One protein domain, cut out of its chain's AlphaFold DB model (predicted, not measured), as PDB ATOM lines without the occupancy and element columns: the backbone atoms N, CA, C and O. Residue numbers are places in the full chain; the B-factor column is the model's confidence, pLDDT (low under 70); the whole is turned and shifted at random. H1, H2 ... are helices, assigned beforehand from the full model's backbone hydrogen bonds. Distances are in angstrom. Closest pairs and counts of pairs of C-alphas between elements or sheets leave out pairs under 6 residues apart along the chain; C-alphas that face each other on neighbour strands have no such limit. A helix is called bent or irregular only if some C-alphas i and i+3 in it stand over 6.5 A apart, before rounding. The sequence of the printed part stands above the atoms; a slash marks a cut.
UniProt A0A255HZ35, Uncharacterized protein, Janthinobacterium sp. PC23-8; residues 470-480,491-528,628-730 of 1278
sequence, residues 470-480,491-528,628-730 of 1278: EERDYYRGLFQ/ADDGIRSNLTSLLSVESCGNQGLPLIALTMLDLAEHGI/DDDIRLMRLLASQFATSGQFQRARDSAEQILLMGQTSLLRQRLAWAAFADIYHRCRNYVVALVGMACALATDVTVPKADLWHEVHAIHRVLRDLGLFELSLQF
ATOM      1  N   GLU A 470      28.617 -53.237 -22.000       83.94
ATOM      2  CA  GLU A 470      29.960 -52.673 -21.863       83.94
ATOM      3  C   GLU A 470      30.666 -52.489 -23.217       83.94
ATOM      4  O   GLU A 470      31.544 -51.642 -23.337       83.94
ATOM      5  N   GLU A 471      30.262 -53.241 -24.245       86.88
ATOM      6  CA  GLU A 471      30.859 -53.224 -25.590       86.88
ATOM      7  C   GLU A 471      30.021 -52.422 -26.600       86.88
ATOM      8  O   GLU A 471      30.250 -52.495 -27.804       86.88
ATOM      9  N   ARG A 472      29.040 -51.628 -26.144       81.38
ATOM     10  CA  ARG A 472      28.114 -50.892 -27.032       81.38
ATOM     11  C   ARG A 472      28.792 -49.907 -27.982       81.38
ATOM     12  O   ARG A 472      28.216 -49.604 -29.026       81.38
ATOM     13  N   ASP A 473      30.001 -49.454 -27.664       83.69
ATOM     14  CA  ASP A 473      30.810 -48.632 -28.570       83.69
ATOM     15  C   ASP A 473      31.136 -49.349 -29.891       83.69
ATOM     16  O   ASP A 473      31.356 -48.681 -30.900       83.69
ATOM     17  N   TYR A 474      31.063 -50.684 -29.934       90.88
ATOM     18  CA  TYR A 474      31.174 -51.470 -31.165       90.88
ATOM     19  C   TYR A 474      30.203 -50.992 -32.257       90.88
ATOM     20  O   TYR A 474      30.591 -50.853 -33.416       90.88
ATOM     21  N   TYR A 475      28.961 -50.643 -31.899       91.25
ATOM     22  CA  TYR A 475      27.972 -50.171 -32.871       91.25
ATOM     23  C   TYR A 475      28.349 -48.835 -33.522       91.25
ATOM     24  O   TYR A 475      27.924 -48.573 -34.646       91.25
ATOM     25  N   ARG A 476      29.148 -47.988 -32.857       89.12
ATOM     26  CA  ARG A 476      29.512 -46.657 -33.377       89.12
ATOM     27  C   ARG A 476      30.345 -46.761 -34.648       89.12
ATOM     28  O   ARG A 476      30.036 -46.070 -35.614       89.12
ATOM     29  N   GLY A 477      31.332 -47.662 -34.671       90.38
ATOM     30  CA  GLY A 477      32.150 -47.912 -35.861       90.38
ATOM     31  C   GLY A 477      31.313 -48.416 -37.039       90.38
ATOM     32  O   GLY A 477      31.463 -47.942 -38.161       90.38
ATOM     33  N   LEU A 478      30.345 -49.297 -36.769       94.56
ATOM     34  CA  LEU A 478      29.435 -49.812 -37.794       94.56
ATOM     35  C   LEU A 478      28.514 -48.716 -38.356       94.56
ATOM     36  O   LEU A 478      28.335 -48.613 -39.570       94.56
ATOM     37  N   PHE A 479      27.954 -47.858 -37.497       93.50
ATOM     38  CA  PHE A 479      27.162 -46.716 -37.951       93.50
ATOM     39  C   PHE A 479      27.998 -45.729 -38.770       93.50
ATOM     40  O   PHE A 479      27.514 -45.233 -39.786       93.50
ATOM     41  N   GLN A 480      29.256 -45.489 -38.394       92.75
ATOM     42  CA  GLN A 480      30.166 -44.643 -39.164       92.75
ATOM     43  C   GLN A 480      30.366 -45.176 -40.593       92.75
ATOM     44  O   GLN A 480      30.234 -44.403 -41.542       92.75
ATOM     45  N   ALA A 491      20.985 -40.252 -52.839       83.31
ATOM     46  CA  ALA A 491      19.809 -40.758 -53.542       83.31
ATOM     47  C   ALA A 491      19.262 -42.079 -52.972       83.31
ATOM     48  O   ALA A 491      18.145 -42.455 -53.318       83.31
ATOM     49  N   ASP A 492      20.038 -42.811 -52.158       89.19
ATOM     50  CA  ASP A 492      19.643 -44.142 -51.677       89.19
ATOM     51  C   ASP A 492      18.654 -44.045 -50.505       89.19
ATOM     52  O   ASP A 492      18.984 -44.160 -49.316       89.19
ATOM     53  N   ASP A 493      17.396 -43.807 -50.864       86.69
ATOM     54  CA  ASP A 493      16.263 -43.727 -49.954       86.69
ATOM     55  C   ASP A 493      16.018 -45.039 -49.191       86.69
ATOM     56  O   ASP A 493      15.664 -44.998 -48.009       86.69
ATOM     57  N   GLY A 494      16.269 -46.188 -49.821       90.19
ATOM     58  CA  GLY A 494      16.129 -47.515 -49.232       90.19
ATOM     59  C   GLY A 494      17.072 -47.741 -48.049       90.19
ATOM     60  O   GLY A 494      16.625 -48.121 -46.961       90.19
ATOM     61  N   ILE A 495      18.374 -47.472 -48.211       94.00
ATOM     62  CA  ILE A 495      19.349 -47.575 -47.111       94.00
ATOM     63  C   ILE A 495      19.033 -46.566 -46.008       94.00
ATOM     64  O   ILE A 495      19.006 -46.929 -44.829       94.00
ATOM     65  N   ARG A 496      18.740 -45.315 -46.370       92.88
ATOM     66  CA  ARG A 496      18.423 -44.255 -45.405       92.88
ATOM     67  C   ARG A 496      17.164 -44.570 -44.594       92.88
ATOM     68  O   ARG A 496      17.145 -44.357 -43.379       92.88
ATOM     69  N   SER A 497      16.131 -45.117 -45.231       89.94
ATOM     70  CA  SER A 497      14.897 -45.537 -44.558       89.94
ATOM     71  C   SER A 497      15.148 -46.725 -43.632       89.94
ATOM     72  O   SER A 497      14.678 -46.729 -42.493       89.94
ATOM     73  N   ASN A 498      15.957 -47.698 -44.065       90.44
ATOM     74  CA  ASN A 498      16.354 -48.836 -43.234       90.44
ATOM     75  C   ASN A 498      17.144 -48.406 -41.995       90.44
ATOM     76  O   ASN A 498      16.873 -48.908 -40.901       90.44
ATOM     77  N   LEU A 499      18.069 -47.455 -42.148       93.56
ATOM     78  CA  LEU A 499      18.826 -46.870 -41.044       93.56
ATOM     79  C   LEU A 499      17.916 -46.087 -40.091       93.56
ATOM     80  O   LEU A 499      17.968 -46.296 -38.883       93.56
ATOM     81  N   THR A 500      17.026 -45.244 -40.614       90.50
ATOM     82  CA  THR A 500      16.060 -44.498 -39.789       90.50
ATOM     83  C   THR A 500      15.137 -45.442 -39.010       90.50
ATOM     84  O   THR A 500      14.916 -45.258 -37.815       90.50
ATOM     85  N   SER A 501      14.645 -46.503 -39.658       86.88
ATOM     86  CA  SER A 501      13.836 -47.550 -39.025       86.88
ATOM     87  C   SER A 501      14.623 -48.337 -37.973       86.88
ATOM     88  O   SER A 501      14.082 -48.669 -36.915       86.88
ATOM     89  N   LEU A 502      15.905 -48.614 -38.222       90.12
ATOM     90  CA  LEU A 502      16.796 -49.209 -37.230       90.12
ATOM     91  C   LEU A 502      16.944 -48.301 -36.004       90.12
ATOM     92  O   LEU A 502      16.843 -48.796 -34.895       90.12
ATOM     93  N   LEU A 503      17.090 -46.987 -36.174       89.38
ATOM     94  CA  LEU A 503      17.241 -46.033 -35.065       89.38
ATOM     95  C   LEU A 503      15.939 -45.745 -34.288       89.38
ATOM     96  O   LEU A 503      15.965 -45.001 -33.304       89.38
ATOM     97  N   SER A 504      14.808 -46.315 -34.712       83.81
ATOM     98  CA  SER A 504      13.514 -46.152 -34.043       83.81
ATOM     99  C   SER A 504      13.468 -46.804 -32.654       83.81
ATOM    100  O   SER A 504      14.279 -47.670 -32.308       83.81
ATOM    101  N   VAL A 505      12.481 -46.399 -31.851       82.81
ATOM    102  CA  VAL A 505      12.276 -46.925 -30.491       82.81
ATOM    103  C   VAL A 505      11.841 -48.389 -30.540       82.81
ATOM    104  O   VAL A 505      12.224 -49.181 -29.689       82.81
ATOM    105  N   GLU A 506      11.106 -48.766 -31.579       76.44
ATOM    106  CA  GLU A 506      10.669 -50.131 -31.857       76.44
ATOM    107  C   GLU A 506      11.851 -51.085 -32.076       76.44
ATOM    108  O   GLU A 506      11.778 -52.248 -31.695       76.44
ATOM    109  N   SER A 507      12.927 -50.592 -32.695       78.62
ATOM    110  CA  SER A 507      14.099 -51.396 -33.057       78.62
ATOM    111  C   SER A 507      15.204 -51.367 -31.997       78.62
ATOM    112  O   SER A 507      15.856 -52.382 -31.771       78.62
ATOM    113  N   CYS A 508      15.451 -50.214 -31.362       79.00
ATOM    114  CA  CYS A 508      16.585 -50.007 -30.444       79.00
ATOM    115  C   CYS A 508      16.180 -49.579 -29.024       79.00
ATOM    116  O   CYS A 508      17.047 -49.261 -28.199       79.00
ATOM    117  N   GLY A 509      14.883 -49.477 -28.723       80.06
ATOM    118  CA  GLY A 509      14.408 -48.847 -27.495       80.06
ATOM    119  C   GLY A 509      14.934 -47.414 -27.361       80.06
ATOM    120  O   GLY A 509      14.896 -46.611 -28.290       80.06
ATOM    121  N   ASN A 510      15.493 -47.091 -26.197       80.25
ATOM    122  CA  ASN A 510      15.990 -45.742 -25.907       80.25
ATOM    123  C   ASN A 510      17.430 -45.485 -26.399       80.25
ATOM    124  O   ASN A 510      17.962 -44.409 -26.147       80.25
ATOM    125  N   GLN A 511      18.083 -46.452 -27.059       81.94
ATOM    126  CA  GLN A 511      19.515 -46.369 -27.391       81.94
ATOM    127  C   GLN A 511      19.808 -45.747 -28.754       81.94
ATOM    128  O   GLN A 511      20.880 -45.169 -28.922       81.94
ATOM    129  N   GLY A 512      18.869 -45.832 -29.703       86.12
ATOM    130  CA  GLY A 512      19.086 -45.374 -31.078       86.12
ATOM    131  C   GLY A 512      19.522 -43.910 -31.142       86.12
ATOM    132  O   GLY A 512      20.580 -43.612 -31.687       86.12
ATOM    133  N   LEU A 513      18.757 -43.013 -30.507       87.88
ATOM    134  CA  LEU A 513      19.028 -41.572 -30.504       87.88
ATOM    135  C   LEU A 513      20.373 -41.196 -29.828       87.88
ATOM    136  O   LEU A 513      21.139 -40.449 -30.439       87.88
ATOM    137  N   PRO A 514      20.717 -41.701 -28.622       88.12
ATOM    138  CA  PRO A 514      22.049 -41.498 -28.050       88.12
ATOM    139  C   PRO A 514      23.194 -41.988 -28.942       88.12
ATOM    140  O   PRO A 514      24.183 -41.273 -29.084       88.12
ATOM    141  N   LEU A 515      23.065 -43.172 -29.555       88.94
ATOM    142  CA  LEU A 515      24.110 -43.735 -30.416       88.94
ATOM    143  C   LEU A 515      24.369 -42.839 -31.628       88.94
ATOM    144  O   LEU A 515      25.518 -42.491 -31.882       88.94
ATOM    145  N   ILE A 516      23.319 -42.393 -32.323       91.75
ATOM    146  CA  ILE A 516      23.492 -41.503 -33.477       91.75
ATOM    147  C   ILE A 516      24.019 -40.118 -33.078       91.75
ATOM    148  O   ILE A 516      24.854 -39.554 -33.783       91.75
ATOM    149  N   ALA A 517      23.595 -39.571 -31.935       91.38
ATOM    150  CA  ALA A 517      24.134 -38.306 -31.445       91.38
ATOM    151  C   ALA A 517      25.643 -38.410 -31.159       91.38
ATOM    152  O   ALA A 517      26.391 -37.519 -31.550       91.38
ATOM    153  N   LEU A 518      26.093 -39.507 -30.539       91.12
ATOM    154  CA  LEU A 518      27.514 -39.762 -30.286       91.12
ATOM    155  C   LEU A 518      28.301 -39.985 -31.582       91.12
ATOM    156  O   LEU A 518      29.339 -39.362 -31.755       91.12
ATOM    157  N   THR A 519      27.793 -40.788 -32.523       91.81
ATOM    158  CA  THR A 519      28.452 -40.985 -33.827       91.81
ATOM    159  C   THR A 519      28.571 -39.676 -34.616       91.81
ATOM    160  O   THR A 519      29.593 -39.432 -35.251       91.81
ATOM    161  N   MET A 520      27.563 -38.798 -34.562       93.94
ATOM    162  CA  MET A 520      27.637 -37.464 -35.173       93.94
ATOM    163  C   MET A 520      28.712 -36.593 -34.507       93.94
ATOM    164  O   MET A 520      29.460 -35.911 -35.205       93.94
ATOM    165  N   LEU A 521      28.830 -36.641 -33.175       91.75
ATOM    166  CA  LEU A 521      29.877 -35.922 -32.443       91.75
ATOM    167  C   LEU A 521      31.276 -36.459 -32.765       91.75
ATOM    168  O   LEU A 521      32.173 -35.651 -32.977       91.75
ATOM    169  N   ASP A 522      31.445 -37.777 -32.901       90.12
ATOM    170  CA  ASP A 522      32.709 -38.374 -33.347       90.12
ATOM    171  C   ASP A 522      33.123 -37.803 -34.697       90.12
ATOM    172  O   ASP A 522      34.246 -37.337 -34.866       90.12
ATOM    173  N   LEU A 523      32.198 -37.781 -35.659       90.56
ATOM    174  CA  LEU A 523      32.440 -37.202 -36.980       90.56
ATOM    175  C   LEU A 523      32.781 -35.707 -36.897       90.56
ATOM    176  O   LEU A 523      33.661 -35.248 -37.621       90.56
ATOM    177  N   ALA A 524      32.156 -34.954 -35.989       88.62
ATOM    178  CA  ALA A 524      32.487 -33.549 -35.761       88.62
ATOM    179  C   ALA A 524      33.896 -33.358 -35.157       88.62
ATOM    180  O   ALA A 524      34.586 -32.398 -35.509       88.62
ATOM    181  N   GLU A 525      34.343 -34.262 -34.279       86.50
ATOM    182  CA  GLU A 525      35.668 -34.216 -33.640       86.50
ATOM    183  C   GLU A 525      36.828 -34.463 -34.612       86.50
ATOM    184  O   GLU A 525      37.918 -33.930 -34.393       86.50
ATOM    185  N   HIS A 526      36.607 -35.194 -35.713       81.88
ATOM    186  CA  HIS A 526      37.625 -35.394 -36.756       81.88
ATOM    187  C   HIS A 526      38.091 -34.064 -37.386       81.88
ATOM    188  O   HIS A 526      39.204 -33.984 -37.911       81.88
ATOM    189  N   GLY A 527      37.288 -32.998 -37.269       69.00
ATOM    190  CA  GLY A 527      37.609 -31.658 -37.756       69.00
ATOM    191  C   GLY A 527      37.323 -31.472 -39.249       69.00
ATOM    192  O   GLY A 527      37.099 -32.424 -39.988       69.00
ATOM    193  N   ILE A 528      37.284 -30.212 -39.697       74.19
ATOM    194  CA  ILE A 528      36.904 -29.847 -41.071       74.19
ATOM    195  C   ILE A 528      37.997 -28.976 -41.694       74.19
ATOM    196  O   ILE A 528      38.458 -28.009 -41.081       74.19
ATOM    197  N   ASP A 628      26.094 -23.127 -56.783       91.12
ATOM    198  CA  ASP A 628      25.595 -23.853 -55.602       91.12
ATOM    199  C   ASP A 628      24.515 -23.103 -54.809       91.12
ATOM    200  O   ASP A 628      24.016 -23.592 -53.790       91.12
ATOM    201  N   ASP A 629      24.143 -21.907 -55.267       91.69
ATOM    202  CA  ASP A 629      23.144 -21.080 -54.597       91.69
ATOM    203  C   ASP A 629      21.714 -21.595 -54.772       91.69
ATOM    204  O   ASP A 629      20.859 -21.302 -53.935       91.69
ATOM    205  N   ASP A 630      21.456 -22.445 -55.766       93.25
ATOM    206  CA  ASP A 630      20.200 -23.184 -55.899       93.25
ATOM    207  C   ASP A 630      19.873 -23.990 -54.627       93.25
ATOM    208  O   ASP A 630      18.775 -23.868 -54.078       93.25
ATOM    209  N   ILE A 631      20.845 -24.731 -54.083       94.88
ATOM    210  CA  ILE A 631      20.699 -25.496 -52.834       94.88
ATOM    211  C   ILE A 631      20.473 -24.556 -51.640       94.88
ATOM    212  O   ILE A 631      19.616 -24.820 -50.788       94.88
ATOM    213  N   ARG A 632      21.204 -23.433 -51.564       94.12
ATOM    214  CA  ARG A 632      21.069 -22.465 -50.457       94.12
ATOM    215  C   ARG A 632      19.701 -21.784 -50.457       94.12
ATOM    216  O   ARG A 632      19.097 -21.624 -49.391       94.12
ATOM    217  N   LEU A 633      19.195 -21.422 -51.635       95.12
ATOM    218  CA  LEU A 633      17.881 -20.812 -51.822       95.12
ATOM    219  C   LEU A 633      16.749 -21.808 -51.567       95.12
ATOM    220  O   LEU A 633      15.793 -21.466 -50.864       95.12
ATOM    221  N   MET A 634      16.881 -23.052 -52.032       95.88
ATOM    222  CA  MET A 634      15.933 -24.127 -51.722       95.88
ATOM    223  C   MET A 634      15.869 -24.415 -50.218       95.88
ATOM    224  O   MET A 634      14.776 -24.516 -49.657       95.88
ATOM    225  N   ARG A 635      17.011 -24.452 -49.516       96.00
ATOM    226  CA  ARG A 635      17.043 -24.585 -48.047       96.00
ATOM    227  C   ARG A 635      16.298 -23.445 -47.355       96.00
ATOM    228  O   ARG A 635      15.577 -23.677 -46.378       96.00
ATOM    229  N   LEU A 636      16.475 -22.213 -47.834       93.12
ATOM    230  CA  LEU A 636      15.782 -21.046 -47.295       93.12
ATOM    231  C   LEU A 636      14.266 -21.152 -47.516       93.12
ATOM    232  O   LEU A 636      13.515 -20.958 -46.560       93.12
ATOM    233  N   LEU A 637      13.818 -21.519 -48.720       95.31
ATOM    234  CA  LEU A 637      12.404 -21.758 -49.035       95.31
ATOM    235  C   LEU A 637      11.796 -22.845 -48.140       95.31
ATOM    236  O   LEU A 637      10.797 -22.603 -47.463       95.31
ATOM    237  N   ALA A 638      12.444 -24.008 -48.051       96.69
ATOM    238  CA  ALA A 638      12.004 -25.118 -47.209       96.69
ATOM    239  C   ALA A 638      11.925 -24.729 -45.721       96.69
ATOM    240  O   ALA A 638      10.989 -25.098 -45.008       96.69
ATOM    241  N   SER A 639      12.865 -23.904 -45.252       92.69
ATOM    242  CA  SER A 639      12.836 -23.355 -43.892       92.69
ATOM    243  C   SER A 639      11.632 -22.436 -43.650       92.69
ATOM    244  O   SER A 639      11.084 -22.428 -42.542       92.69
ATOM    245  N   GLN A 640      11.201 -21.670 -44.660       91.50
ATOM    246  CA  GLN A 640      10.000 -20.833 -44.578       91.50
ATOM    247  C   GLN A 640       8.712 -21.665 -44.636       91.50
ATOM    248  O   GLN A 640       7.773 -21.352 -43.897       91.50
ATOM    249  N   PHE A 641       8.679 -22.762 -45.406       94.19
ATOM    250  CA  PHE A 641       7.576 -23.732 -45.356       94.19
ATOM    251  C   PHE A 641       7.399 -24.303 -43.948       94.19
ATOM    252  O   PHE A 641       6.307 -24.202 -43.387       94.19
ATOM    253  N   ALA A 642       8.477 -24.796 -43.329       92.56
ATOM    254  CA  ALA A 642       8.426 -25.332 -41.968       92.56
ATOM    255  C   ALA A 642       7.985 -24.272 -40.938       92.56
ATOM    256  O   ALA A 642       7.160 -24.549 -40.070       92.56
ATOM    257  N   THR A 643       8.481 -23.035 -41.053       86.88
ATOM    258  CA  THR A 643       8.093 -21.929 -40.152       86.88
ATOM    259  C   THR A 643       6.613 -21.554 -40.298       86.88
ATOM    260  O   THR A 643       5.988 -21.130 -39.331       86.88
ATOM    261  N   SER A 644       6.041 -21.750 -41.488       87.94
ATOM    262  CA  SER A 644       4.644 -21.436 -41.809       87.94
ATOM    263  C   SER A 644       3.683 -22.616 -41.604       87.94
ATOM    264  O   SER A 644       2.548 -22.550 -42.074       87.94
ATOM    265  N   GLY A 645       4.129 -23.705 -40.964       89.88
ATOM    266  CA  GLY A 645       3.315 -24.901 -40.717       89.88
ATOM    267  C   GLY A 645       3.089 -25.798 -41.942       89.88
ATOM    268  O   GLY A 645       2.265 -26.705 -41.879       89.88
ATOM    269  N   GLN A 646       3.805 -25.576 -43.051       94.44
ATOM    270  CA  GLN A 646       3.760 -26.402 -44.269       94.44
ATOM    271  C   GLN A 646       4.853 -27.484 -44.228       94.44
ATOM    272  O   GLN A 646       5.759 -27.517 -45.061       94.44
ATOM    273  N   PHE A 647       4.812 -28.341 -43.203       94.94
ATOM    274  CA  PHE A 647       5.886 -29.299 -42.913       94.94
ATOM    275  C   PHE A 647       6.082 -30.347 -44.011       94.94
ATOM    276  O   PHE A 647       7.224 -30.672 -44.325       94.94
ATOM    277  N   GLN A 648       5.004 -30.831 -44.642       94.25
ATOM    278  CA  GLN A 648       5.123 -31.796 -45.740       94.25
ATOM    279  C   GLN A 648       5.899 -31.194 -46.915       94.25
ATOM    280  O   GLN A 648       6.885 -31.775 -47.348       94.25
ATOM    281  N   ARG A 649       5.555 -29.970 -47.340       94.38
ATOM    282  CA  ARG A 649       6.288 -29.280 -48.418       94.38
ATOM    283  C   ARG A 649       7.750 -29.021 -48.073       94.38
ATOM    284  O   ARG A 649       8.605 -29.041 -48.957       94.38
ATOM    285  N   ALA A 650       8.050 -28.774 -46.797       96.69
ATOM    286  CA  ALA A 650       9.426 -28.649 -46.334       96.69
ATOM    287  C   ALA A 650      10.191 -29.976 -46.490       96.69
ATOM    288  O   ALA A 650      11.305 -29.959 -47.011       96.69
ATOM    289  N   ARG A 651       9.594 -31.115 -46.104       95.00
ATOM    290  CA  ARG A 651      10.180 -32.455 -46.306       95.00
ATOM    291  C   ARG A 651      10.364 -32.771 -47.789       95.00
ATOM    292  O   ARG A 651      11.467 -33.139 -48.172       95.00
ATOM    293  N   ASP A 652       9.349 -32.532 -48.617       93.44
ATOM    294  CA  ASP A 652       9.421 -32.755 -50.068       93.44
ATOM    295  C   ASP A 652      10.572 -31.941 -50.691       93.44
ATOM    296  O   ASP A 652      11.358 -32.448 -51.488       93.44
ATOM    297  N   SER A 653      10.745 -30.689 -50.247       94.94
ATOM    298  CA  SER A 653      11.869 -29.842 -50.668       94.94
ATOM    299  C   SER A 653      13.223 -30.375 -50.182       94.94
ATOM    300  O   SER A 653      14.211 -30.260 -50.899       94.94
ATOM    301  N   ALA A 654      13.296 -30.950 -48.975       95.56
ATOM    302  CA  ALA A 654      14.518 -31.561 -48.456       95.56
ATOM    303  C   ALA A 654      14.933 -32.793 -49.274       95.56
ATOM    304  O   ALA A 654      16.120 -32.961 -49.550       95.56
ATOM    305  N   GLU A 655      13.968 -33.615 -49.699       92.31
ATOM    306  CA  GLU A 655      14.222 -34.737 -50.607       92.31
ATOM    307  C   GLU A 655      14.712 -34.247 -51.975       92.31
ATOM    308  O   GLU A 655      15.725 -34.734 -52.476       92.31
ATOM    309  N   GLN A 656      14.084 -33.203 -52.532       91.00
ATOM    310  CA  GLN A 656      14.540 -32.608 -53.791       91.00
ATOM    311  C   GLN A 656      15.971 -32.061 -53.691       91.00
ATOM    312  O   GLN A 656      16.775 -32.257 -54.600       91.00
ATOM    313  N   ILE A 657      16.327 -31.413 -52.577       94.06
ATOM    314  CA  ILE A 657      17.680 -30.885 -52.350       94.06
ATOM    315  C   ILE A 657      18.738 -32.001 -52.381       94.06
ATOM    316  O   ILE A 657      19.820 -31.793 -52.932       94.06
ATOM    317  N   LEU A 658      18.446 -33.188 -51.838       92.06
ATOM    318  CA  LEU A 658      19.371 -34.326 -51.908       92.06
ATOM    319  C   LEU A 658      19.578 -34.827 -53.339       92.06
ATOM    320  O   LEU A 658      20.699 -35.194 -53.693       92.06
ATOM    321  N   LEU A 659      18.537 -34.787 -54.176       88.19
ATOM    322  CA  LEU A 659      18.663 -35.084 -55.604       88.19
ATOM    323  C   LEU A 659      19.546 -34.045 -56.316       88.19
ATOM    324  O   LEU A 659      20.472 -34.409 -57.038       88.19
ATOM    325  N   MET A 660      19.348 -32.755 -56.025       88.25
ATOM    326  CA  MET A 660      20.147 -31.649 -56.579       88.25
ATOM    327  C   MET A 660      21.632 -31.687 -56.173       88.25
ATOM    328  O   MET A 660      22.489 -31.124 -56.868       88.25
ATOM    329  N   GLY A 661      21.941 -32.306 -55.031       88.75
ATOM    330  CA  GLY A 661      23.273 -32.343 -54.429       88.75
ATOM    331  C   GLY A 661      24.281 -33.263 -55.121       88.75
ATOM    332  O   GLY A 661      25.464 -33.205 -54.803       88.75
ATOM    333  N   GLN A 662      23.860 -34.110 -56.062       83.44
ATOM    334  CA  GLN A 662      24.656 -35.263 -56.512       83.44
ATOM    335  C   GLN A 662      25.860 -34.939 -57.409       83.44
ATOM    336  O   GLN A 662      26.686 -35.811 -57.656       83.44
ATOM    337  N   THR A 663      25.992 -33.704 -57.894       81.44
ATOM    338  CA  THR A 663      26.963 -33.358 -58.948       81.44
ATOM    339  C   THR A 663      28.378 -33.040 -58.451       81.44
ATOM    340  O   THR A 663      29.301 -32.985 -59.262       81.44
ATOM    341  N   SER A 664      28.588 -32.821 -57.146       88.00
ATOM    342  CA  SER A 664      29.923 -32.644 -56.547       88.00
ATOM    343  C   SER A 664      29.914 -32.946 -55.044       88.00
ATOM    344  O   SER A 664      28.878 -32.819 -54.398       88.00
ATOM    345  N   LEU A 665      31.072 -33.276 -54.451       90.94
ATOM    346  CA  LEU A 665      31.178 -33.528 -53.002       90.94
ATOM    347  C   LEU A 665      30.734 -32.323 -52.154       90.94
ATOM    348  O   LEU A 665      30.094 -32.495 -51.117       90.94
ATOM    349  N   LEU A 666      31.029 -31.094 -52.598       91.75
ATOM    350  CA  LEU A 666      30.576 -29.884 -51.907       91.75
ATOM    351  C   LEU A 666      29.047 -29.795 -51.919       91.75
ATOM    352  O   LEU A 666      28.438 -29.589 -50.873       91.75
ATOM    353  N   ARG A 667      28.420 -30.013 -53.079       92.69
ATOM    354  CA  ARG A 667      26.958 -29.999 -53.208       92.69
ATOM    355  C   ARG A 667      26.295 -31.110 -52.403       92.69
ATOM    356  O   ARG A 667      25.269 -30.849 -51.781       92.69
ATOM    357  N   GLN A 668      26.897 -32.299 -52.337       93.81
ATOM    358  CA  GLN A 668      26.419 -33.399 -51.492       93.81
ATOM    359  C   GLN A 668      26.406 -32.983 -50.019       93.81
ATOM    360  O   GLN A 668      25.395 -33.144 -49.334       93.81
ATOM    361  N   ARG A 669      27.495 -32.369 -49.542       94.19
ATOM    362  CA  ARG A 669      27.583 -31.871 -48.167       94.19
ATOM    363  C   ARG A 669      26.572 -30.762 -47.876       94.19
ATOM    364  O   ARG A 669      25.885 -30.825 -46.857       94.19
ATOM    365  N   LEU A 670      26.434 -29.786 -48.776       94.94
ATOM    366  CA  LEU A 670      25.439 -28.714 -48.652       94.94
ATOM    367  C   LEU A 670      24.012 -29.273 -48.611       94.94
ATOM    368  O   LEU A 670      23.201 -28.830 -47.796       94.94
ATOM    369  N   ALA A 671      23.715 -30.266 -49.451       95.69
ATOM    370  CA  ALA A 671      22.417 -30.915 -49.493       95.69
ATOM    371  C   ALA A 671      22.114 -31.679 -48.195       95.69
ATOM    372  O   ALA A 671      21.033 -31.512 -47.630       95.69
ATOM    373  N   TRP A 672      23.077 -32.437 -47.659       96.88
ATOM    374  CA  TRP A 672      22.931 -33.120 -46.370       96.88
ATOM    375  C   TRP A 672      22.763 -32.153 -45.192       96.88
ATOM    376  O   TRP A 672      21.905 -32.365 -44.331       96.88
ATOM    377  N   ALA A 673      23.519 -31.052 -45.172       96.31
ATOM    378  CA  ALA A 673      23.381 -30.012 -44.157       96.31
ATOM    379  C   ALA A 673      22.011 -29.310 -44.236       96.31
ATOM    380  O   ALA A 673      21.377 -29.055 -43.207       96.31
ATOM    381  N   ALA A 674      21.523 -29.032 -45.449       97.25
ATOM    382  CA  ALA A 674      20.191 -28.483 -45.678       97.25
ATOM    383  C   ALA A 674      19.091 -29.453 -45.231       97.25
ATOM    384  O   ALA A 674      18.185 -29.055 -44.499       97.25
ATOM    385  N   PHE A 675      19.205 -30.726 -45.607       97.06
ATOM    386  CA  PHE A 675      18.307 -31.797 -45.186       97.06
ATOM    387  C   PHE A 675      18.220 -31.881 -43.655       97.06
ATOM    388  O   PHE A 675      17.124 -31.880 -43.091       97.06
ATOM    389  N   ALA A 676      19.365 -31.848 -42.968       97.25
ATOM    390  CA  ALA A 676      19.426 -31.848 -41.510       97.25
ATOM    391  C   ALA A 676      18.733 -30.627 -40.875       97.25
ATOM    392  O   ALA A 676      17.948 -30.777 -39.936       97.25
ATOM    393  N   ASP A 677      18.987 -29.418 -41.393       97.31
ATOM    394  CA  ASP A 677      18.347 -28.176 -40.928       97.31
ATOM    395  C   ASP A 677      16.820 -28.226 -41.102       97.31
ATOM    396  O   ASP A 677      16.068 -27.873 -40.189       97.31
ATOM    397  N   ILE A 678      16.344 -28.707 -42.252       97.56
ATOM    398  CA  ILE A 678      14.913 -28.774 -42.562       97.56
ATOM    399  C   ILE A 678      14.204 -29.805 -41.675       97.56
ATOM    400  O   ILE A 678      13.187 -29.478 -41.057       97.56
ATOM    401  N   TYR A 679      14.744 -31.019 -41.539       95.94
ATOM    402  CA  TYR A 679      14.145 -32.040 -40.673       95.94
ATOM    403  C   TYR A 679      14.214 -31.659 -39.185       95.94
ATOM    404  O   TYR A 679      13.274 -31.961 -38.444       95.94
ATOM    405  N   HIS A 680      15.236 -30.906 -38.748       95.50
ATOM    406  CA  HIS A 680      15.260 -30.295 -37.410       95.50
ATOM    407  C   HIS A 680      14.084 -29.332 -37.211       95.50
ATOM    408  O   HIS A 680      13.386 -29.412 -36.199       95.50
ATOM    409  N   ARG A 681      13.806 -28.460 -38.189       93.69
ATOM    410  CA  ARG A 681      12.664 -27.524 -38.142       93.69
ATOM    411  C   ARG A 681      11.316 -28.238 -38.168       93.69
ATOM    412  O   ARG A 681      10.377 -27.769 -37.531       93.69
ATOM    413  N   CYS A 682      11.247 -29.391 -38.831       94.06
ATOM    414  CA  CYS A 682      10.102 -30.305 -38.796       94.06
ATOM    415  C   CYS A 682      10.073 -31.192 -37.532       94.06
ATOM    416  O   CYS A 682       9.281 -32.128 -37.457       94.06
ATOM    417  N   ARG A 683      10.948 -30.929 -36.546       91.62
ATOM    418  CA  ARG A 683      11.056 -31.625 -35.250       91.62
ATOM    419  C   ARG A 683      11.317 -33.128 -35.346       91.62
ATOM    420  O   ARG A 683      11.039 -33.869 -34.409       91.62
ATOM    421  N   ASN A 684      11.884 -33.584 -36.457       91.69
ATOM    422  CA  ASN A 684      12.324 -34.961 -36.620       91.69
ATOM    423  C   ASN A 684      13.836 -35.040 -36.379       91.69
ATOM    424  O   ASN A 684      14.652 -34.988 -37.300       91.69
ATOM    425  N   TYR A 685      14.207 -35.126 -35.101       91.00
ATOM    426  CA  TYR A 685      15.604 -35.041 -34.676       91.00
ATOM    427  C   TYR A 685      16.442 -36.255 -35.087       91.00
ATOM    428  O   TYR A 685      17.637 -36.103 -35.315       91.00
ATOM    429  N   VAL A 686      15.835 -37.440 -35.225       90.75
ATOM    430  CA  VAL A 686      16.540 -38.644 -35.698       90.75
ATOM    431  C   VAL A 686      17.012 -38.437 -37.135       90.75
ATOM    432  O   VAL A 686      18.197 -38.586 -37.419       90.75
ATOM    433  N   VAL A 687      16.108 -38.022 -38.026       93.25
ATOM    434  CA  VAL A 687      16.446 -37.769 -39.436       93.25
ATOM    435  C   VAL A 687      17.386 -36.566 -39.572       93.25
ATOM    436  O   VAL A 687      18.307 -36.597 -40.386       93.25
ATOM    437  N   ALA A 688      17.230 -35.547 -38.721       95.38
ATOM    438  CA  ALA A 688      18.161 -34.421 -38.669       95.38
ATOM    439  C   ALA A 688      19.591 -34.851 -38.297       95.38
ATOM    440  O   ALA A 688      20.549 -34.399 -38.921       95.38
ATOM    441  N   LEU A 689      19.748 -35.741 -37.310       95.19
ATOM    442  CA  LEU A 689      21.055 -36.275 -36.926       95.19
ATOM    443  C   LEU A 689      21.656 -37.174 -38.009       95.19
ATOM    444  O   LEU A 689      22.854 -37.078 -38.250       95.19
ATOM    445  N   VAL A 690      20.843 -37.993 -38.688       95.31
ATOM    446  CA  VAL A 690      21.283 -38.777 -39.857       95.31
ATOM    447  C   VAL A 690      21.833 -37.848 -40.940       95.31
ATOM    448  O   VAL A 690      22.958 -38.042 -41.390       95.31
ATOM    449  N   GLY A 691      21.088 -36.800 -41.305       96.00
ATOM    450  CA  GLY A 691      21.544 -35.826 -42.296       96.00
ATOM    451  C   GLY A 691      22.833 -35.117 -41.885       96.00
ATOM    452  O   GLY A 691      23.745 -34.975 -42.694       96.00
ATOM    453  N   MET A 692      22.946 -34.726 -40.612       96.44
ATOM    454  CA  MET A 692      24.143 -34.054 -40.107       96.44
ATOM    455  C   MET A 692      25.356 -34.992 -40.061       96.44
ATOM    456  O   MET A 692      26.454 -34.587 -40.430       96.44
ATOM    457  N   ALA A 693      25.167 -36.254 -39.667       95.69
ATOM    458  CA  ALA A 693      26.220 -37.264 -39.712       95.69
ATOM    459  C   ALA A 693      26.702 -37.498 -41.153       95.69
ATOM    460  O   ALA A 693      27.906 -37.517 -41.389       95.69
ATOM    461  N   CYS A 694      25.797 -37.584 -42.135       95.88
ATOM    462  CA  CYS A 694      26.172 -37.681 -43.549       95.88
ATOM    463  C   CYS A 694      26.928 -36.434 -44.049       95.88
ATOM    464  O   CYS A 694      27.922 -36.569 -44.765       95.88
ATOM    465  N   ALA A 695      26.503 -35.228 -43.650       95.25
ATOM    466  CA  ALA A 695      27.198 -33.988 -44.004       95.25
ATOM    467  C   ALA A 695      28.642 -33.987 -43.474       95.25
ATOM    468  O   ALA A 695      29.576 -33.715 -44.225       95.25
ATOM    469  N   LEU A 696      28.832 -34.359 -42.205       93.81
ATOM    470  CA  LEU A 696      30.151 -34.434 -41.567       93.81
ATOM    471  C   LEU A 696      31.012 -35.588 -42.102       93.81
ATOM    472  O   LEU A 696      32.228 -35.454 -42.172       93.81
ATOM    473  N   ALA A 697      30.399 -36.700 -42.517       93.31
ATOM    474  CA  ALA A 697      31.090 -37.815 -43.168       93.31
ATOM    475  C   ALA A 697      31.518 -37.503 -44.617       93.31
ATOM    476  O   ALA A 697      32.280 -38.271 -45.208       93.31
ATOM    477  N   THR A 698      31.053 -36.388 -45.193       92.62
ATOM    478  CA  THR A 698      31.474 -35.917 -46.518       92.62
ATOM    479  C   THR A 698      32.752 -35.081 -46.394       92.62
ATOM    480  O   THR A 698      32.718 -33.901 -46.023       92.62
ATOM    481  N   ASP A 699      33.894 -35.693 -46.712       88.31
ATOM    482  CA  ASP A 699      35.211 -35.053 -46.629       88.31
ATOM    483  C   ASP A 699      35.454 -34.100 -47.812       88.31
ATOM    484  O   ASP A 699      35.843 -34.502 -48.910       88.31
ATOM    485  N   VAL A 700      35.155 -32.816 -47.597       90.88
ATOM    486  CA  VAL A 700      35.324 -31.737 -48.575       90.88
ATOM    487  C   VAL A 700      35.558 -30.406 -47.860       90.88
ATOM    488  O   VAL A 700      35.090 -30.195 -46.739       90.88
ATOM    489  N   THR A 701      36.276 -29.487 -48.504       89.06
ATOM    490  CA  THR A 701      36.464 -28.122 -47.998       89.06
ATOM    491  C   THR A 701      35.171 -27.317 -48.078       89.06
ATOM    492  O   THR A 701      34.545 -27.278 -49.138       89.06
ATOM    493  N   VAL A 702      34.804 -26.632 -46.992       88.62
ATOM    494  CA  VAL A 702      33.540 -25.882 -46.893       88.62
ATOM    495  C   VAL A 702      33.793 -24.388 -46.649       88.62
ATOM    496  O   VAL A 702      34.651 -24.050 -45.822       88.62
ATOM    497  N   PRO A 703      33.050 -23.481 -47.318       89.44
ATOM    498  CA  PRO A 703      33.073 -22.049 -47.016       89.44
ATOM    499  C   PRO A 703      32.670 -21.748 -45.568       89.44
ATOM    500  O   PRO A 703      31.814 -22.421 -44.984       89.44
ATOM    501  N   LYS A 704      33.227 -20.685 -44.971       90.38
ATOM    502  CA  LYS A 704      32.951 -20.359 -43.555       90.38
ATOM    503  C   LYS A 704      31.470 -20.076 -43.283       90.38
ATOM    504  O   LYS A 704      30.979 -20.382 -42.196       90.38
ATOM    505  N   ALA A 705      30.766 -19.501 -44.259       89.25
ATOM    506  CA  ALA A 705      29.337 -19.205 -44.165       89.25
ATOM    507  C   ALA A 705      28.483 -20.478 -44.059       89.25
ATOM    508  O   ALA A 705      27.583 -20.552 -43.220       89.25
ATOM    509  N   ASP A 706      28.800 -21.498 -44.856       91.62
ATOM    510  CA  ASP A 706      28.092 -22.778 -44.835       91.62
ATOM    511  C   ASP A 706      28.427 -23.566 -43.560       91.62
ATOM    512  O   ASP A 706      27.526 -24.068 -42.885       91.62
ATOM    513  N   LEU A 707      29.696 -23.554 -43.135       92.00
ATOM    514  CA  LEU A 707      30.105 -24.166 -41.870       92.00
ATOM    515  C   LEU A 707      29.407 -23.526 -40.658       92.00
ATOM    516  O   LEU A 707      29.027 -24.220 -39.713       92.00
ATOM    517  N   TRP A 708      29.186 -22.207 -40.671       92.94
ATOM    518  CA  TRP A 708      28.411 -21.541 -39.620       92.94
ATOM    519  C   TRP A 708      26.983 -22.102 -39.525       92.94
ATOM    520  O   TRP A 708      26.466 -22.290 -38.420       92.94
ATOM    521  N   HIS A 709      26.352 -22.416 -40.662       91.94
ATOM    522  CA  HIS A 709      25.030 -23.040 -40.688       91.94
ATOM    523  C   HIS A 709      25.038 -24.475 -40.145       91.94
ATOM    524  O   HIS A 709      24.133 -24.807 -39.375       91.94
ATOM    525  N   GLU A 710      26.050 -25.285 -40.478       94.06
ATOM    526  CA  GLU A 710      26.226 -26.643 -39.932       94.06
ATOM    527  C   GLU A 710      26.334 -26.610 -38.399       94.06
ATOM    528  O   GLU A 710      25.533 -27.227 -37.693       94.06
ATOM    529  N   VAL A 711      27.254 -25.796 -37.867       93.81
ATOM    530  CA  VAL A 711      27.481 -25.667 -36.417       93.81
ATOM    531  C   VAL A 711      26.229 -25.147 -35.700       93.81
ATOM    532  O   VAL A 711      25.859 -25.645 -34.635       93.81
ATOM    533  N   HIS A 712      25.532 -24.171 -36.285       93.25
ATOM    534  CA  HIS A 712      24.286 -23.657 -35.720       93.25
ATOM    535  C   HIS A 712      23.156 -24.704 -35.730       93.25
ATOM    536  O   HIS A 712      22.330 -24.730 -34.814       93.25
ATOM    537  N   ALA A 713      23.090 -25.574 -36.742       94.44
ATOM    538  CA  ALA A 713      22.146 -26.687 -36.766       94.44
ATOM    539  C   ALA A 713      22.474 -27.728 -35.682       94.44
ATOM    540  O   ALA A 713      21.570 -28.095 -34.931       94.44
ATOM    541  N   ILE A 714      23.747 -28.110 -35.514       94.56
ATOM    542  CA  ILE A 714      24.195 -29.018 -34.439       94.56
ATOM    543  C   ILE A 714      23.806 -28.464 -33.065       94.56
ATOM    544  O   ILE A 714      23.168 -29.157 -32.271       94.56
ATOM    545  N   HIS A 715      24.112 -27.188 -32.807       94.06
ATOM    546  CA  HIS A 715      23.737 -26.511 -31.566       94.06
ATOM    547  C   HIS A 715      22.231 -26.631 -31.274       94.06
ATOM    548  O   HIS A 715      21.853 -27.006 -30.159       94.06
ATOM    549  N   ARG A 716      21.375 -26.346 -32.268       93.25
ATOM    550  CA  ARG A 716      19.913 -26.417 -32.117       93.25
ATOM    551  C   ARG A 716      19.407 -27.839 -31.900       93.25
ATOM    552  O   ARG A 716      18.551 -28.029 -31.041       93.25
ATOM    553  N   VAL A 717      19.935 -28.819 -32.634       93.62
ATOM    554  CA  VAL A 717      19.568 -30.232 -32.458       93.62
ATOM    555  C   VAL A 717      19.907 -30.682 -31.036       93.62
ATOM    556  O   VAL A 717      19.025 -31.155 -30.327       93.62
ATOM    557  N   LEU A 718      21.138 -30.454 -30.569       93.12
ATOM    558  CA  LEU A 718      21.554 -30.830 -29.211       93.12
ATOM    559  C   LEU A 718      20.727 -30.117 -28.130       93.12
ATOM    560  O   LEU A 718      20.332 -30.744 -27.147       93.12
ATOM    561  N   ARG A 719      20.415 -28.827 -28.319       92.31
ATOM    562  CA  ARG A 719      19.552 -28.059 -27.407       92.31
ATOM    563  C   ARG A 719      18.160 -28.678 -27.308       92.31
ATOM    564  O   ARG A 719      17.658 -28.865 -26.201       92.31
ATOM    565  N   ASP A 720      17.536 -28.975 -28.443       90.75
ATOM    566  CA  ASP A 720      16.151 -29.455 -28.488       90.75
ATOM    567  C   ASP A 720      16.026 -30.919 -28.032       90.75
ATOM    568  O   ASP A 720      14.971 -31.323 -27.549       90.75
ATOM    569  N   LEU A 721      17.130 -31.676 -28.066       88.88
ATOM    570  CA  LEU A 721      17.263 -32.987 -27.423       88.88
ATOM    571  C   LEU A 721      17.513 -32.919 -25.905       88.88
ATOM    572  O   LEU A 721      17.568 -33.954 -25.243       88.88
ATOM    573  N   GLY A 722      17.675 -31.722 -25.332       89.06
ATOM    574  CA  GLY A 722      17.971 -31.535 -23.908       89.06
ATOM    575  C   GLY A 722      19.438 -31.759 -23.527       89.06
ATOM    576  O   GLY A 722      19.772 -31.746 -22.342       89.06
ATOM    577  N   LEU A 723      20.335 -31.921 -24.504       90.69
ATOM    578  CA  LEU A 723      21.780 -32.076 -24.314       90.69
ATOM    579  C   LEU A 723      22.453 -30.700 -24.165       90.69
ATOM    580  O   LEU A 723      23.327 -30.315 -24.942       90.69
ATOM    581  N   PHE A 724      22.006 -29.934 -23.168       91.25
ATOM    582  CA  PHE A 724      22.344 -28.518 -23.001       91.25
ATOM    583  C   PHE A 724      23.849 -28.259 -22.854       91.25
ATOM    584  O   PHE A 724      24.370 -27.351 -23.497       91.25
ATOM    585  N   GLU A 725      24.558 -29.078 -22.073       89.81
ATOM    586  CA  GLU A 725      26.010 -28.942 -21.875       89.81
ATOM    587  C   GLU A 725      26.796 -29.139 -23.176       89.81
ATOM    588  O   GLU A 725      27.708 -28.373 -23.473       89.81
ATOM    589  N   LEU A 726      26.409 -30.122 -23.994       90.94
ATOM    590  CA  LEU A 726      27.031 -30.348 -25.301       90.94
ATOM    591  C   LEU A 726      26.687 -29.210 -26.267       90.94
ATOM    592  O   LEU A 726      27.554 -28.708 -26.970       90.94
ATOM    593  N   SER A 727      25.439 -28.738 -26.250       92.69
ATOM    594  CA  SER A 727      24.999 -27.596 -27.058       92.69
ATOM    595  C   SER A 727      25.790 -26.308 -26.750       92.69
ATOM    596  O   SER A 727      26.111 -25.554 -27.675       92.69
ATOM    597  N   LEU A 728      26.161 -26.074 -25.481       89.88
ATOM    598  CA  LEU A 728      26.992 -24.934 -25.062       89.88
ATOM    599  C   LEU A 728      28.402 -24.974 -25.658       89.88
ATOM    600  O   LEU A 728      28.953 -23.921 -25.982       89.88
ATOM    601  N   GLN A 729      28.981 -26.164 -25.841       90.81
ATOM    602  CA  GLN A 729      30.350 -26.318 -26.349       90.81
ATOM    603  C   GLN A 729      30.515 -25.806 -27.788       90.81
ATOM    604  O   GLN A 729      31.615 -25.415 -28.176       90.81
ATOM    605  N   PHE A 730      29.427 -25.718 -28.561       91.19
ATOM    606  CA  PHE A 730      29.448 -25.196 -29.931       91.19
ATOM    607  C   PHE A 730      29.315 -23.664 -30.022       91.19
ATOM    608  O   PHE A 730      29.693 -23.079 -31.038       91.19
TER     609      PHE A 730
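AT A GLANCE: This is residues 470 to 480, 491 to 528 and 628 to 730 of the 1278 residues of an uncharacterized protein of Janthinobacterium sp. PC23-8 (UniProt A0A255HZ35). Five helices, H5 to H9, make an up-and-down bundle with H7 in its middle; H5 and H6 pack on one side of H7, H8 packs on H7 away from H5 and H6, and H9 packs on both H7 and H8. H4 is added to the bundle along H8, on the side away from H7, H1 and H2 pack steeply tilted on H4 and H8, and H10 folds back on H9. The printed part has 152 residues with ten named helices, H1 to H10 in order along the chain, and no named strand; its class is all helix. It is compact, with a radius of gyration of the C-alphas of 14.7 A, and its C-alphas span 46 by 32 by 31 A.

HOW THE PARTS SIT: H7, residues 665 to 681, has 17 residues and is one of the three longest helices by residues, and it is one of two hubs, touching four helices. The other hub is H8, residues 685 to 697; the two touch as a helical hairpin at a shallow tilt of 17 degrees, opposite ways, their closest C-alphas being those of Ala 676 and Ala 688, 4.0 A apart. H6, residues 647 to 663, forms a hairpin with H7 at a shallow tilt of 9 degrees, opposite ways, with the C-alphas of Gly 661 and Gln 668 closest at 4.4 A. H5, residues 629 to 643, touches H7 at a shallow tilt of 8 degrees, the same way, closest at the C-alphas of Arg 635 and Ala 674, 5.5 A. H5 also forms a hairpin with H6, where the C-alphas of Ala 638 and Ala 650 are closest at 4.5 A. H9, residues 704 to 720, touches H7 the same way at 32 degrees, a shallow tilt only just short of steep, with the C-alphas of Asp 677 and Ala 713 closest at 5.8 A. H10, residues 724 to 729, touches residues 714 to 719 of H9, opposite ways at a shallow tilt of 21 degrees; the C-alphas of His 715 and Ser 727 are closest at 4.8 A. H4, residues 512 to 525, touches H8 the same way at a shallow tilt of 28 degrees, closest at the C-alphas of Met 520 and Ala 693, 4.8 A. H1, residues 474 to 480, touches residues 515 to 519 of H4 at a steep tilt of 64 degrees, with the C-alphas of Arg 476 and Thr 519 closest at 5.8 A. H2, residues 493 to 502, only just touches H8, with 3 pairs of C-alphas within 8 A, the closest being those of Thr 500 and Val 687 at 6.7 A. H3, residues 505 to 508, touches no helix. Every O i to N i+4 pair is within hydrogen-bond range in H2, H4, H5, H7, H8, H9 and H10; the counts are 2 of 3 in H1 and 11 of 13 in H6, and H3 is too short for such a pair.

IN THESE COORDINATES: H1 begins at C-alpha 474, (31.174, -51.470, -31.165). H6 is 26.8 A from first to last C-alpha, H7 24.5 A, H9 24.3 A, H5 20.9 A and H4 20.2 A. H7 begins at C-alpha 665, (31.178, -33.528, -53.002). H6 is irregular: C-alphas 660 and 663 are 7.4 A apart. H10 ends at C-alpha 729, (30.350, -26.318, -26.349).

THE WHOLE: The two C-alphas farthest apart are those of Glu 470 and Asp 630, at 46.1 A. Residues 481 to 490 are not printed, with 18.1 A between C-alphas 480 and 491, and residues 529 to 627 are not printed, with 19.4 A between C-alphas 528 and 628. Of the links that are printed whole, H8 to H9 is short but not tight, and the others are tight. The mean pLDDT of the printed part is 91.0, and residue 527 is under 70.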